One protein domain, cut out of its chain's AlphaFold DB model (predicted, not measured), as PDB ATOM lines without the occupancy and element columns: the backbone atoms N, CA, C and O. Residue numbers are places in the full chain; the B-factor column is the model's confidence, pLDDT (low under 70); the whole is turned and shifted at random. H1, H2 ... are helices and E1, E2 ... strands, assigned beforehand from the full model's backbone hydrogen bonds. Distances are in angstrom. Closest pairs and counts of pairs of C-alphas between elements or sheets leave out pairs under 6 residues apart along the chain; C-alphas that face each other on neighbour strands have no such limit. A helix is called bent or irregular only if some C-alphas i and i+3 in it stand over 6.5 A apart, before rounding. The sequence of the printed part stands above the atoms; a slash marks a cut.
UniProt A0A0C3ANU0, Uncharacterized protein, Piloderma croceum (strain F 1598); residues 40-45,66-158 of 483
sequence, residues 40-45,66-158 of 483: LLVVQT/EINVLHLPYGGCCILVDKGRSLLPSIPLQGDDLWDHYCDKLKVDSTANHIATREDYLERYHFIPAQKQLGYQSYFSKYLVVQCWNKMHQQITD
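Overview. This is residues 40 to 45 and 66 to 158 of the 483 residues of an uncharacterized protein of Piloderma croceum (strain F 1598) (UniProt A0A0C3ANU0). A helical hairpin, H2 and H3a, with the short helix H1 packed on H3a, makes one lobe, and a small three-stranded sheet at one end of the length makes the other; the first turns of H2 graze that sheet. H3 bends sharply into a short arm, H3b, and residues 153 to 158 stick out. The printed part has 99 residues, with three named strands and then three named helices, in the order E1 E2 E3 H1 H2 H3; the sheet has the order E1, E3, E2 and is antiparallel. The class is mixed, helices and strands. The whole is loose, with a radius of gyration of the C-alphas of 15.8 A and spans of 47 by 32 by 25 A.

Arrangement. In the sheet, E3, residues 76 to 82, is the inner strand between the edge strands E1, residues 40 to 45, and E2, residues 69 to 71. E1 and E3 are antiparallel at 151 degrees, with N 44 and O 77 at 2.7 A and N 79 and O 42 at 2.7 A, within hydrogen-bond range. E2 and E3 form an antiparallel hairpin at 154 degrees, with N 70 and O 78 at 2.7 A. H2, residues 111 to 127, is on the sheet but only grazes it, with its residues 111 to 116; the closest C-alphas of H2 and E3 are those of Ala 112 and Asp 82, 5.6 A apart. By its hydrogen bonds H3, residues 130 to 157, was assigned as one helix, but it is bent: C-alphas 147 and 150 are 7.5 A apart. Its arms H3a, residues 130 to 147, and H3b, residues 150 to 157, are about perpendicular, at 83 degrees. H3a is itself irregular, with C-alphas 131 and 134 at 7.1 A. H2 and H3a form a helical hairpin, opposite ways at a shallow tilt of 8 degrees. They only just touch, with 3 pairs of C-alphas within 8 A, through residues 121 to 125 of H2 and 133 to 140 of H3a; the closest C-alphas are those of Tyr 125 and Gln 133, 6.8 A apart. H1, residues 97 to 105, touches residues 142 to 146 of H3a, the closest C-alphas being those of Tyr 102 and Tyr 143, 6.5 A apart. These two run the same way at a shallow tilt of 33 degrees, only just short of steep. H1, H3a and H3b are not on the sheet, and H3b is apart from H1 and H2. Every O i to N i+4 pair is within hydrogen-bond range in H1 and H3b; in H2 12 of 13 are, in H3a 11 of 14.

Along the chain. E1 begins at C-alpha 40, (200.634, 240.478, 216.395), and is 16.3 A long. E2 measures 6.3 A and E3 19.3 A. H1 is 12.0 A long, and H2 25.1 A, from C-alpha 111 at (195.707, 234.554, 208.746). H3a measures 25.8 A; H3b, 10.4 A, ends at C-alpha 157, (203.432, 221.068, 192.950).

Size, cuts and confidence. The two C-alphas farthest apart are those of Pro 73 and Gly 95, at 48.7 A. Residues 46 to 65 are cut out, and C-alphas 45 and 66 are 19.6 A apart across the cut. Of the links that are printed whole, E3 to H1, residues 83 to 96, is long, and the others are tight. The mean pLDDT of the printed part is 80.7; residues 40 to 45, 66 to 68, 73 to 74, 76 and 106 to 108 are under 70.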
ATOM      1  N   LEU A  40     199.533 241.435 216.293       47.28
ATOM      2  CA  LEU A  40     200.634 240.478 216.395       47.28
ATOM      3  C   LEU A  40     201.662 240.755 215.288       47.28
ATOM      4  O   LEU A  40     201.291 241.015 214.143       47.28
ATOM      5  N   LEU A  41     202.955 240.730 215.619       43.78
ATOM      6  CA  LEU A  41     204.042 241.003 214.675       43.78
ATOM      7  C   LEU A  41     204.566 239.692 214.071       43.78
ATOM      8  O   LEU A  41     205.210 238.908 214.764       43.78
ATOM      9  N   VAL A  42     204.344 239.464 212.776       48.50
ATOM     10  CA  VAL A  42     204.852 238.281 212.055       48.50
ATOM     11  C   VAL A  42     206.008 238.682 211.152       48.50
ATOM     12  O   VAL A  42     205.803 239.438 210.218       48.50
ATOM     13  N   VAL A  43     207.219 238.169 211.367       42.69
ATOM     14  CA  VAL A  43     208.390 238.517 210.538       42.69
ATOM     15  C   VAL A  43     208.456 237.631 209.280       42.69
ATOM     16  O   VAL A  43     208.595 236.416 209.380       42.69
ATOM     17  N   GLN A  44     208.400 238.231 208.091       38.97
ATOM     18  CA  GLN A  44     208.565 237.610 206.775       38.97
ATOM     19  C   GLN A  44     209.764 238.206 206.023       38.97
ATOM     20  O   GLN A  44     209.765 239.370 205.652       38.97
ATOM     21  N   THR A  45     210.784 237.426 205.688       31.66
ATOM     22  CA  THR A  45     211.898 237.905 204.849       31.66
ATOM     23  C   THR A  45     211.523 237.885 203.363       31.66
ATOM     24  O   THR A  45     211.168 236.826 202.851       31.66
ATOM     25  N   GLU A  66     195.645 250.437 204.816       50.84
ATOM     26  CA  GLU A  66     196.137 249.438 203.831       50.84
ATOM     27  C   GLU A  66     197.621 249.024 203.770       50.84
ATOM     28  O   GLU A  66     197.951 248.221 202.899       50.84
ATOM     29  N   ILE A  67     198.529 249.402 204.681       49.25
ATOM     30  CA  ILE A  67     199.859 248.742 204.690       49.25
ATOM     31  C   ILE A  67     200.204 248.171 206.065       49.25
ATOM     32  O   ILE A  67     200.919 248.771 206.860       49.25
ATOM     33  N   ASN A  68     199.753 246.934 206.292       68.62
ATOM     34  CA  ASN A  68     200.131 246.087 207.428       68.62
ATOM     35  C   ASN A  68     201.569 245.542 207.327       68.62
ATOM     36  O   ASN A  68     201.931 244.651 208.088       68.62
ATOM     37  N   VAL A  69     202.390 246.023 206.386       72.88
ATOM     38  CA  VAL A  69     203.747 245.515 206.151       72.88
ATOM     39  C   VAL A  69     204.791 246.520 206.636       72.88
ATOM     40  O   VAL A  69     205.007 247.564 206.027       72.88
ATOM     41  N   LEU A  70     205.476 246.188 207.727       74.69
ATOM     42  CA  LEU A  70     206.612 246.933 208.259       74.69
ATOM     43  C   LEU A  70     207.906 246.413 207.630       74.69
ATOM     44  O   LEU A  70     208.352 245.309 207.930       74.69
ATOM     45  N   HIS A  71     208.550 247.202 206.780       72.62
ATOM     46  CA  HIS A  71     209.876 246.851 206.275       72.62
ATOM     47  C   HIS A  71     210.937 247.091 207.359       72.62
ATOM     48  O   HIS A  71     211.141 248.209 207.825       72.62
ATOM     49  N   LEU A  72     211.622 246.025 207.763       70.88
ATOM     50  CA  LEU A  72     212.737 246.062 208.696       70.88
ATOM     51  C   LEU A  72     214.018 246.508 207.971       70.88
ATOM     52  O   LEU A  72     214.272 246.078 206.840       70.88
ATOM     53  N   PRO A  73     214.904 247.275 208.630       56.66
ATOM     54  CA  PRO A  73     216.115 247.827 208.006       56.66
ATOM     55  C   PRO A  73     217.071 246.752 207.446       56.66
ATOM     56  O   PRO A  73     217.821 246.973 206.495       56.66
ATOM     57  N   TYR A  74     216.997 245.526 207.962       69.75
ATOM     58  CA  TYR A  74     217.777 244.373 207.501       69.75
ATOM     59  C   TYR A  74     217.140 243.620 206.316       69.75
ATOM     60  O   TYR A  74     217.639 242.570 205.921       69.75
ATOM     61  N   GLY A  75     216.097 244.162 205.678       72.81
ATOM     62  CA  GLY A  75     215.411 243.520 204.546       72.81
ATOM     63  C   GLY A  75     214.413 242.433 204.953       72.81
ATOM     64  O   GLY A  75     213.918 241.699 204.103       72.81
ATOM     65  N   GLY A  76     214.112 242.327 206.248       66.31
ATOM     66  CA  GLY A  76     212.901 241.648 206.692       66.31
ATOM     67  C   GLY A  76     211.683 242.508 206.368       66.31
ATOM     68  O   GLY A  76     211.774 243.726 206.297       66.31
ATOM     69  N   CYS A  77     210.541 241.888 206.170       70.56
ATOM     70  CA  CYS A  77     209.235 242.513 206.297       70.56
ATOM     71  C   CYS A  77     208.616 241.961 207.580       70.56
ATOM     72  O   CYS A  77     208.929 240.846 207.981       70.56
ATOM     73  N   CYS A  78     207.749 242.704 208.241       74.44
ATOM     74  CA  CYS A  78     206.841 242.160 209.230       74.44
ATOM     75  C   CYS A  78     205.427 242.433 208.765       74.44
ATOM     76  O   CYS A  78     205.158 243.517 208.269       74.44
ATOM     77  N   ILE A  79     204.531 241.481 208.949       78.25
ATOM     78  CA  ILE A  79     203.107 241.670 208.755       78.25
ATOM     79  C   ILE A  79     202.493 241.852 210.138       78.25
ATOM     80  O   ILE A  79     202.648 240.993 211.008       78.25
ATOM     81  N   LEU A  80     201.828 242.981 210.344       82.25
ATOM     82  CA  LEU A  80     200.914 243.165 211.458       82.25
ATOM     83  C   LEU A  80     199.648 242.377 211.148       82.25
ATOM     84  O   LEU A  80     198.986 242.608 210.136       82.25
ATOM     85  N   VAL A  81     199.350 241.410 212.002       83.94
ATOM     86  CA  VAL A  81     198.155 240.582 211.888       83.94
ATOM     87  C   VAL A  81     197.228 240.936 213.040       83.94
ATOM     88  O   VAL A  81     197.672 241.042 214.184       83.94
ATOM     89  N   ASP A  82     195.947 241.135 212.740       89.50
ATOM     90  CA  ASP A  82     194.931 241.370 213.763       89.50
ATOM     91  C   ASP A  82     194.884 240.214 214.766       89.50
ATOM     92  O   ASP A  82     195.245 239.072 214.458       89.50
ATOM     93  N   LYS A  83     194.395 240.483 215.977       90.75
ATOM     94  CA  LYS A  83     194.117 239.419 216.943       90.75
ATOM     95  C   LYS A  83     193.025 238.495 216.399       90.75
ATOM     96  O   LYS A  83     191.860 238.874 216.306       90.75
ATOM     97  N   GLY A  84     193.412 237.266 216.074       92.81
ATOM     98  CA  GLY A  84     192.491 236.235 215.621       92.81
ATOM     99  C   GLY A  84     191.676 235.606 216.744       92.81
ATOM    100  O   GLY A  84     191.933 235.792 217.935       92.81
ATOM    101  N   ARG A  85     190.705 234.792 216.339       93.25
ATOM    102  CA  ARG A  85     189.966 233.878 217.204       93.25
ATOM    103  C   ARG A  85     190.386 232.447 216.886       93.25
ATOM    104  O   ARG A  85     190.326 232.042 215.729       93.25
ATOM    105  N   SER A  86     190.747 231.678 217.914       92.69
ATOM    106  CA  SER A  86     190.981 230.242 217.745       92.69
ATOM    107  C   SER A  86     189.715 229.536 217.261       92.69
ATOM    108  O   SER A  86     188.607 229.779 217.753       92.69
ATOM    109  N   LEU A  87     189.908 228.643 216.298       90.88
ATOM    110  CA  LEU A  87     188.872 227.822 215.685       90.88
ATOM    111  C   LEU A  87     188.796 226.423 216.303       90.88
ATOM    112  O   LEU A  87     187.909 225.638 215.940       90.88
ATOM    113  N   LEU A  88     189.681 226.112 217.258       89.38
ATOM    114  CA  LEU A  88     189.552 224.895 218.049       89.38
ATOM    115  C   LEU A  88     188.289 225.022 218.920       89.38
ATOM    116  O   LEU A  88     188.132 226.012 219.643       89.38
ATOM    117  N   PRO A  89     187.369 224.043 218.896       85.56
ATOM    118  CA  PRO A  89     186.250 224.015 219.797       85.56
ATOM    119  C   PRO A  89     186.776 223.928 221.230       85.56
ATOM    120  O   PRO A  89     187.819 223.340 221.538       85.56
ATOM    121  N   SER A  90     186.033 224.551 222.136       83.50
ATOM    122  CA  SER A  90     186.342 224.539 223.566       83.50
ATOM    123  C   SER A  90     186.261 223.130 224.159       83.50
ATOM    124  O   SER A  90     186.905 222.849 225.164       83.50
ATOM    125  N   ILE A  91     185.492 222.240 223.524       77.56
ATOM    126  CA  ILE A  91     185.354 220.830 223.886       77.56
ATOM    127  C   ILE A  91     185.816 220.001 222.683       77.56
ATOM    128  O   ILE A  91     185.335 220.261 221.578       77.56
ATOM    129  N   PRO A  92     186.721 219.019 222.858       72.94
ATOM    130  CA  PRO A  92     187.127 218.139 221.770       72.94
ATOM    131  C   PRO A  92     185.905 217.417 221.192       72.94
ATOM    132  O   PRO A  92     185.285 216.599 221.874       72.94
ATOM    133  N   LEU A  93     185.556 217.734 219.946       75.69
ATOM    134  CA  LEU A  93     184.570 216.974 219.183       75.69
ATOM    135  C   LEU A  93     185.190 215.625 218.795       75.69
ATOM    136  O   LEU A  93     186.388 215.554 218.501       75.69
ATOM    137  N   GLN A  94     184.394 214.558 218.819       74.19
ATOM    138  CA  GLN A  94     184.827 213.225 218.395       74.19
ATOM    139  C   GLN A  94     184.220 212.869 217.036       74.19
ATOM    140  O   GLN A  94     183.117 213.298 216.723       74.19
ATOM    141  N   GLY A  95     184.939 212.053 216.260       74.62
ATOM    142  CA  GLY A  95     184.425 211.461 215.023       74.62
ATOM    143  C   GLY A  95     184.155 212.466 213.900       74.62
ATOM    144  O   GLY A  95     184.989 213.339 213.633       74.62
ATOM    145  N   ASP A  96     183.007 212.285 213.252       74.44
ATOM    146  CA  ASP A  96     182.590 212.950 212.010       74.44
ATOM    147  C   ASP A  96     182.208 214.421 212.236       74.44
ATOM    148  O   ASP A  96     182.535 215.274 211.412       74.44
ATOM    149  N   ASP A  97     181.674 214.753 213.419       79.44
ATOM    150  CA  ASP A  97     181.299 216.121 213.820       79.44
ATOM    151  C   ASP A  97     182.467 217.117 213.710       79.44
ATOM    152  O   ASP A  97     182.292 218.333 213.582       79.44
ATOM    153  N   LEU A  98     183.694 216.602 213.791       80.25
ATOM    154  CA  LEU A  98     184.906 217.394 213.683       80.25
ATOM    155  C   LEU A  98     185.188 217.849 212.247       80.25
ATOM    156  O   LEU A  98     185.679 218.961 212.039       80.25
ATOM    157  N   TRP A  99     184.906 216.986 211.272       79.69
ATOM    158  CA  TRP A  99     185.076 217.293 209.858       79.69
ATOM    159  C   TRP A  99     184.094 218.355 209.419       79.69
ATOM    160  O   TRP A  99     184.514 219.363 208.855       79.69
ATOM    161  N   ASP A 100     182.831 218.184 209.786       81.69
ATOM    162  CA  ASP A 100     181.782 219.152 209.496       81.69
ATOM    163  C   ASP A 100     182.092 220.503 210.149       81.69
ATOM    164  O   ASP A 100     182.041 221.543 209.490       81.69
ATOM    165  N   HIS A 101     182.553 220.509 211.410       83.88
ATOM    166  CA  HIS A 101     182.973 221.746 212.083       83.88
ATOM    167  C   HIS A 101     184.068 222.488 211.307       83.88
ATOM    168  O   HIS A 101     184.004 223.715 211.205       83.88
ATOM    169  N   TYR A 102     185.055 221.784 210.751       83.56
ATOM    170  CA  TYR A 102     186.125 222.414 209.980       83.56
ATOM    171  C   TYR A 102     185.709 222.781 208.551       83.56
ATOM    172  O   TYR A 102     186.037 223.869 208.087       83.56
ATOM    173  N   CYS A 103     184.982 221.924 207.843       79.81
ATOM    174  CA  CYS A 103     184.567 222.183 206.466       79.81
ATOM    175  C   CYS A 103     183.544 223.329 206.372       79.81
ATOM    176  O   CYS A 103     183.618 224.137 205.442       79.81
ATOM    177  N   ASP A 104     182.640 223.456 207.347       79.81
ATOM    178  CA  ASP A 104     181.593 224.483 207.319       79.81
ATOM    179  C   ASP A 104     182.076 225.842 207.825       79.81
ATOM    180  O   ASP A 104     181.743 226.878 207.245       79.81
ATOM    181  N   LYS A 105     182.875 225.869 208.900       71.12
ATOM    182  CA  LYS A 105     183.266 227.137 209.541       71.12
ATOM    183  C   LYS A 105     184.485 227.799 208.921       71.12
ATOM    184  O   LYS A 105     184.721 228.972 209.198       71.12
ATOM    185  N   LEU A 106     185.256 227.080 208.108       69.38
ATOM    186  CA  LEU A 106     186.588 227.531 207.711       69.38
ATOM    187  C   LEU A 106     186.742 227.905 206.237       69.38
ATOM    188  O   LEU A 106     187.858 228.049 205.749       69.38
ATOM    189  N   LYS A 107     185.637 228.109 205.515       68.50
ATOM    190  CA  LYS A 107     185.692 228.551 204.108       68.50
ATOM    191  C   LYS A 107     186.359 229.921 203.920       68.50
ATOM    192  O   LYS A 107     186.744 230.251 202.804       68.50
ATOM    193  N   VAL A 108     186.498 230.708 204.989       67.12
ATOM    194  CA  VAL A 108     187.167 232.016 204.982       67.12
ATOM    195  C   VAL A 108     187.958 232.180 206.280       67.12
ATOM    196  O   VAL A 108     187.613 233.001 207.131       67.12
ATOM    197  N   ASP A 109     188.984 231.351 206.482       78.50
ATOM    198  CA  ASP A 109     189.875 231.544 207.623       78.50
ATOM    199  C   ASP A 109     190.884 232.664 207.349       78.50
ATOM    200  O   ASP A 109     191.592 232.666 206.340       78.50
ATOM    201  N   SER A 110     190.935 233.647 208.244       89.12
ATOM    202  CA  SER A 110     191.916 234.723 208.152       89.12
ATOM    203  C   SER A 110     193.264 234.245 208.687       89.12
ATOM    204  O   SER A 110     193.335 233.422 209.600       89.12
ATOM    205  N   THR A 111     194.364 234.818 208.194       87.12
ATOM    206  CA  THR A 111     195.707 234.554 208.746       87.12
ATOM    207  C   THR A 111     195.749 234.756 210.267       87.12
ATOM    208  O   THR A 111     196.416 234.001 210.970       87.12
ATOM    209  N   ALA A 112     194.997 235.737 210.777       89.50
ATOM    210  CA  ALA A 112     194.846 236.022 212.200       89.50
ATOM    211  C   ALA A 112     194.283 234.829 212.980       89.50
ATOM    212  O   ALA A 112     194.878 234.380 213.960       89.50
ATOM    213  N   ASN A 113     193.147 234.297 212.539       91.75
ATOM    214  CA  ASN A 113     192.511 233.137 213.153       91.75
ATOM    215  C   ASN A 113     193.380 231.882 213.019       91.75
ATOM    216  O   ASN A 113     193.471 231.105 213.973       91.75
ATOM    217  N   HIS A 114     194.084 231.716 211.893       89.94
ATOM    218  CA  HIS A 114     195.009 230.604 211.726       89.94
ATOM    219  C   HIS A 114     196.127 230.628 212.772       89.94
ATOM    220  O   HIS A 114     196.397 229.607 213.406       89.94
ATOM    221  N   ILE A 115     196.742 231.796 212.992       90.31
ATOM    222  CA  ILE A 115     197.759 231.999 214.032       90.31
ATOM    223  C   ILE A 115     197.166 231.726 215.417       90.31
ATOM    224  O   ILE A 115     197.699 230.882 216.132       90.31
ATOM    225  N   ALA A 116     196.023 232.333 215.749       92.06
ATOM    226  CA  ALA A 116     195.367 232.142 217.044       92.06
ATOM    227  C   ALA A 116     195.012 230.668 217.320       92.06
ATOM    228  O   ALA A 116     195.122 230.194 218.445       92.06
ATOM    229  N   THR A 117     194.617 229.917 216.288       92.12
ATOM    230  CA  THR A 117     194.311 228.482 216.390       92.12
ATOM    231  C   THR A 117     195.567 227.647 216.645       92.12
ATOM    232  O   THR A 117     195.525 226.678 217.403       92.12
ATOM    233  N   ARG A 118     196.704 228.014 216.037       92.12
ATOM    234  CA  ARG A 118     197.997 227.362 216.299       92.12
ATOM    235  C   ARG A 118     198.500 227.653 217.709       92.12
ATOM    236  O   ARG A 118     198.996 226.739 218.359       92.12
ATOM    237  N   GLU A 119     198.378 228.895 218.165       91.81
ATOM    238  CA  GLU A 119     198.755 229.296 219.523       91.81
ATOM    239  C   GLU A 119     197.933 228.535 220.565       91.81
ATOM    240  O   GLU A 119     198.505 227.886 221.436       91.81
ATOM    241  N   ASP A 120     196.608 228.509 220.403       93.44
ATOM    242  CA  ASP A 120     195.694 227.775 221.283       93.44
ATOM    243  C   ASP A 120     195.968 226.259 221.272       93.44
ATOM    244  O   ASP A 120     195.893 225.611 222.315       93.44
ATOM    245  N   TYR A 121     196.350 225.680 220.125       93.75
ATOM    246  CA  TYR A 121     196.805 224.287 220.067       93.75
ATOM    247  C   TYR A 121     198.060 224.064 220.910       93.75
ATOM    248  O   TYR A 121     198.081 223.143 221.723       93.75
ATOM    249  N   LEU A 122     199.103 224.876 220.710       92.06
ATOM    250  CA  LEU A 122     200.380 224.714 221.409       92.06
ATOM    251  C   LEU A 122     200.202 224.899 222.916       92.06
ATOM    252  O   LEU A 122     200.667 224.064 223.688       92.06
ATOM    253  N   GLU A 123     199.460 225.931 223.323       92.75
ATOM    254  CA  GLU A 123     199.138 226.185 224.724       92.75
ATOM    255  C   GLU A 123     198.439 224.970 225.345       92.75
ATOM    256  O   GLU A 123     198.915 224.424 226.339       92.75
ATOM    257  N   ARG A 124     197.364 224.468 224.722       92.88
ATOM    258  CA  ARG A 124     196.619 223.310 225.238       92.88
ATOM    259  C   ARG A 124     197.415 222.008 225.187       92.88
ATOM    260  O   ARG A 124     197.254 221.185 226.086       92.88
ATOM    261  N   TYR A 125     198.261 221.804 224.177       90.62
ATOM    262  CA  TYR A 125     199.029 220.567 223.992       90.62
ATOM    263  C   TYR A 125     199.914 220.266 225.208       90.62
ATOM    264  O   TYR A 125     199.950 219.126 225.673       90.62
ATOM    265  N   HIS A 126     200.551 221.293 225.781       89.69
ATOM    266  CA  HIS A 126     201.396 221.152 226.971       89.69
ATOM    267  C   HIS A 126     200.628 220.714 228.226       89.69
ATOM    268  O   HIS A 126     201.208 220.077 229.105       89.69
ATOM    269  N   PHE A 127     199.329 221.008 228.308       92.06
ATOM    270  CA  PHE A 127     198.481 220.618 229.438       92.06
ATOM    271  C   PHE A 127     197.761 219.282 229.226       92.06
ATOM    272  O   PHE A 127     197.126 218.766 230.151       92.06
ATOM    273  N   ILE A 128     197.837 218.697 228.027       88.12
ATOM    274  CA  ILE A 128     197.184 217.424 227.732       88.12
ATOM    275  C   ILE A 128     198.054 216.264 228.231       88.12
ATOM    276  O   ILE A 128     199.233 216.182 227.877       88.12
ATOM    277  N   PRO A 129     197.482 215.321 229.013       91.75
ATOM    278  CA  PRO A 129     198.201 214.130 229.453       91.75
ATOM    279  C   PRO A 129     198.789 213.360 228.269       91.75
ATOM    280  O   PRO A 129     198.109 213.194 227.256       91.75
ATOM    281  N   ALA A 130     200.006 212.829 228.416       85.50
ATOM    282  CA  ALA A 130     200.734 212.126 227.352       85.50
ATOM    283  C   ALA A 130     199.889 211.055 226.632       85.50
ATOM    284  O   ALA A 130     199.920 210.943 225.411       85.50
ATOM    285  N   GLN A 131     199.038 210.333 227.368       87.44
ATOM    286  CA  GLN A 131     198.165 209.287 226.819       87.44
ATOM    287  C   GLN A 131     197.093 209.826 225.853       87.44
ATOM    288  O   GLN A 131     196.533 209.070 225.066       87.44
ATOM    289  N   LYS A 132     196.780 211.124 225.923       86.44
ATOM    290  CA  LYS A 132     195.790 211.811 225.082       86.44
ATOM    291  C   LYS A 132     196.424 212.711 224.018       86.44
ATOM    292  O   LYS A 132     195.707 213.162 223.125       86.44
ATOM    293  N   GLN A 133     197.734 212.956 224.083       84.81
ATOM    294  CA  GLN A 133     198.432 213.848 223.151       84.81
ATOM    295  C   GLN A 133     198.306 213.381 221.702       84.81
ATOM    296  O   GLN A 133     198.010 214.201 220.842       84.81
ATOM    297  N   LEU A 134     198.406 212.075 221.432       80.56
ATOM    298  CA  LEU A 134     198.251 211.538 220.073       80.56
ATOM    299  C   LEU A 134     196.861 211.833 219.482       80.56
ATOM    300  O   LEU A 134     196.740 212.231 218.324       80.56
ATOM    301  N   GLY A 135     195.806 211.677 220.288       84.12
ATOM    302  CA  GLY A 135     194.443 212.012 219.874       84.12
ATOM    303  C   GLY A 135     194.284 213.507 219.596       84.12
ATOM    304  O   GLY A 135     193.655 213.890 218.612       84.12
ATOM    305  N   TYR A 136     194.907 214.354 220.418       85.81
ATOM    306  CA  TYR A 136     194.874 215.804 220.242       85.81
ATOM    307  C   TYR A 136     195.703 216.288 219.042       85.81
ATOM    308  O   TYR A 136     195.267 217.167 218.300       85.81
ATOM    309  N   GLN A 137     196.853 215.659 218.795       85.25
ATOM    310  CA  GLN A 137     197.661 215.877 217.602       85.25
ATOM    311  C   GLN A 137     196.860 215.506 216.356       85.25
ATOM    312  O   GLN A 137     196.716 216.332 215.465       85.25
ATOM    313  N   SER A 138     196.251 214.313 216.321       82.69
ATOM    314  CA  SER A 138     195.385 213.892 215.212       82.69
ATOM    315  C   SER A 138     194.254 214.896 214.959       82.69
ATOM    316  O   SER A 138     194.007 215.296 213.819       82.69
ATOM    317  N   TYR A 139     193.621 215.369 216.032       86.19
ATOM    318  CA  TYR A 139     192.572 216.383 216.006       86.19
ATOM    319  C   TYR A 139     193.033 217.721 215.383       86.19
ATOM    320  O   TYR A 139     192.321 218.299 214.556       86.19
ATOM    321  N   PHE A 140     194.229 218.203 215.719       89.75
ATOM    322  CA  PHE A 140     194.789 219.434 215.152       89.75
ATOM    323  C   PHE A 140     195.320 219.245 213.731       89.75
ATOM    324  O   PHE A 140     195.205 220.114 212.869       89.75
ATOM    325  N   SER A 141     195.858 218.072 213.438       86.69
ATOM    326  CA  SER A 141     196.314 217.726 212.105       86.69
ATOM    327  C   SER A 141     195.139 217.677 211.103       86.69
ATOM    328  O   SER A 141     195.319 218.041 209.942       86.69
ATOM    329  N   LYS A 142     193.909 217.346 211.535       86.31
ATOM    330  CA  LYS A 142     192.672 217.534 210.735       86.31
ATOM    331  C   LYS A 142     192.452 218.990 210.353       86.31
ATOM    332  O   LYS A 142     192.281 219.279 209.171       86.31
ATOM    333  N   TYR A 143     192.554 219.890 211.324       90.12
ATOM    334  CA  TYR A 143     192.480 221.327 211.080       90.12
ATOM    335  C   TYR A 143     193.527 221.788 210.054       90.12
ATOM    336  O   TYR A 143     193.177 222.459 209.085       90.12
ATOM    337  N   LEU A 144     194.790 221.367 210.209       89.88
ATOM    338  CA  LEU A 144     195.856 221.710 209.261       89.88
ATOM    339  C   LEU A 144     195.572 221.202 207.848       89.88
ATOM    340  O   LEU A 144     195.846 221.915 206.890       89.88
ATOM    341  N   VAL A 145     195.017 219.997 207.690       87.31
ATOM    342  CA  VAL A 145     194.645 219.509 206.356       87.31
ATOM    343  C   VAL A 145     193.548 220.381 205.765       87.31
ATOM    344  O   VAL A 145     193.751 220.897 204.675       87.31
ATOM    345  N   VAL A 146     192.446 220.634 206.473       87.00
ATOM    346  CA  VAL A 146     191.348 221.453 205.925       87.00
ATOM    347  C   VAL A 146     191.818 222.868 205.575       87.00
ATOM    348  O   VAL A 146     191.461 223.381 204.520       87.00
ATOM    349  N   GLN A 147     192.653 223.488 206.415       88.06
ATOM    350  CA  GLN A 147     193.087 224.874 206.205       88.06
ATOM    351  C   GLN A 147     194.256 225.039 205.257       88.06
ATOM    352  O   GLN A 147     194.340 226.022 204.522       88.06
ATOM    353  N   CYS A 148     195.200 224.111 205.291       89.38
ATOM    354  CA  CYS A 148     196.478 224.300 204.631       89.38
ATOM    355  C   CYS A 148     196.653 223.409 203.409       89.38
ATOM    356  O   CYS A 148     197.674 223.571 202.747       89.38
ATOM    357  N   TRP A 149     195.722 222.506 203.063       88.94
ATOM    358  CA  TRP A 149     195.937 221.603 201.924       88.94
ATOM    359  C   TRP A 149     196.181 222.360 200.619       88.94
ATOM    360  O   TRP A 149     197.060 221.956 199.873       88.94
ATOM    361  N   ASN A 150     195.508 223.490 200.376       88.38
ATOM    362  CA  ASN A 150     195.756 224.331 199.199       88.38
ATOM    363  C   ASN A 150     197.215 224.802 199.140       88.38
ATOM    364  O   ASN A 150     197.875 224.705 198.107       88.38
ATOM    365  N   LYS A 151     197.742 225.267 200.276       88.25
ATOM    366  CA  LYS A 151     199.135 225.706 200.399       88.25
ATOM    367  C   LYS A 151     200.106 224.532 200.286       88.25
ATOM    368  O   LYS A 151     201.108 224.646 199.593       88.25
ATOM    369  N   MET A 152     199.799 223.403 200.922       89.44
ATOM    370  CA  MET A 152     200.595 222.176 200.826       89.44
ATOM    371  C   MET A 152     200.623 221.650 199.383       89.44
ATOM    372  O   MET A 152     201.674 221.244 198.898       89.44
ATOM    373  N   HIS A 153     199.498 221.733 198.668       90.94
ATOM    374  CA  HIS A 153     199.378 221.381 197.257       90.94
ATOM    375  C   HIS A 153     200.227 222.306 196.385       90.94
ATOM    376  O   HIS A 153     201.025 221.836 195.582       90.94
ATOM    377  N   GLN A 154     200.121 223.622 196.571       89.31
ATOM    378  CA  GLN A 154     200.973 224.580 195.863       89.31
ATOM    379  C   GLN A 154     202.457 224.314 196.131       89.31
ATOM    380  O   GLN A 154     203.257 224.334 195.207       89.31
ATOM    381  N   GLN A 155     202.826 224.010 197.376       88.75
ATOM    382  CA  GLN A 155     204.210 223.721 197.741       88.75
ATOM    383  C   GLN A 155     204.725 222.436 197.101       88.75
ATOM    384  O   GLN A 155     205.820 222.447 196.551       88.75
ATOM    385  N   ILE A 156     203.968 221.337 197.155       90.06
ATOM    386  CA  ILE A 156     204.407 220.063 196.572       90.06
ATOM    387  C   ILE A 156     204.412 220.127 195.037       90.06
ATOM    388  O   ILE A 156     205.254 219.485 194.419       90.06
ATOM    389  N   THR A 157     203.517 220.907 194.417       88.50
ATOM    390  CA  THR A 157     203.432 221.068 192.950       88.50
ATOM    391  C   THR A 157     204.318 222.180 192.394       88.50
ATOM    392  O   THR A 157     204.503 222.242 191.178       88.50
ATOM    393  N   ASP A 158     204.906 223.022 193.249       91.00
ATOM    394  CA  ASP A 158     205.859 224.041 192.823       91.00
ATOM    395  C   ASP A 158     207.028 223.413 192.051       91.00
ATOM    396  O   ASP A 158     207.517 222.326 192.378       91.00
TER     397      ASP A 158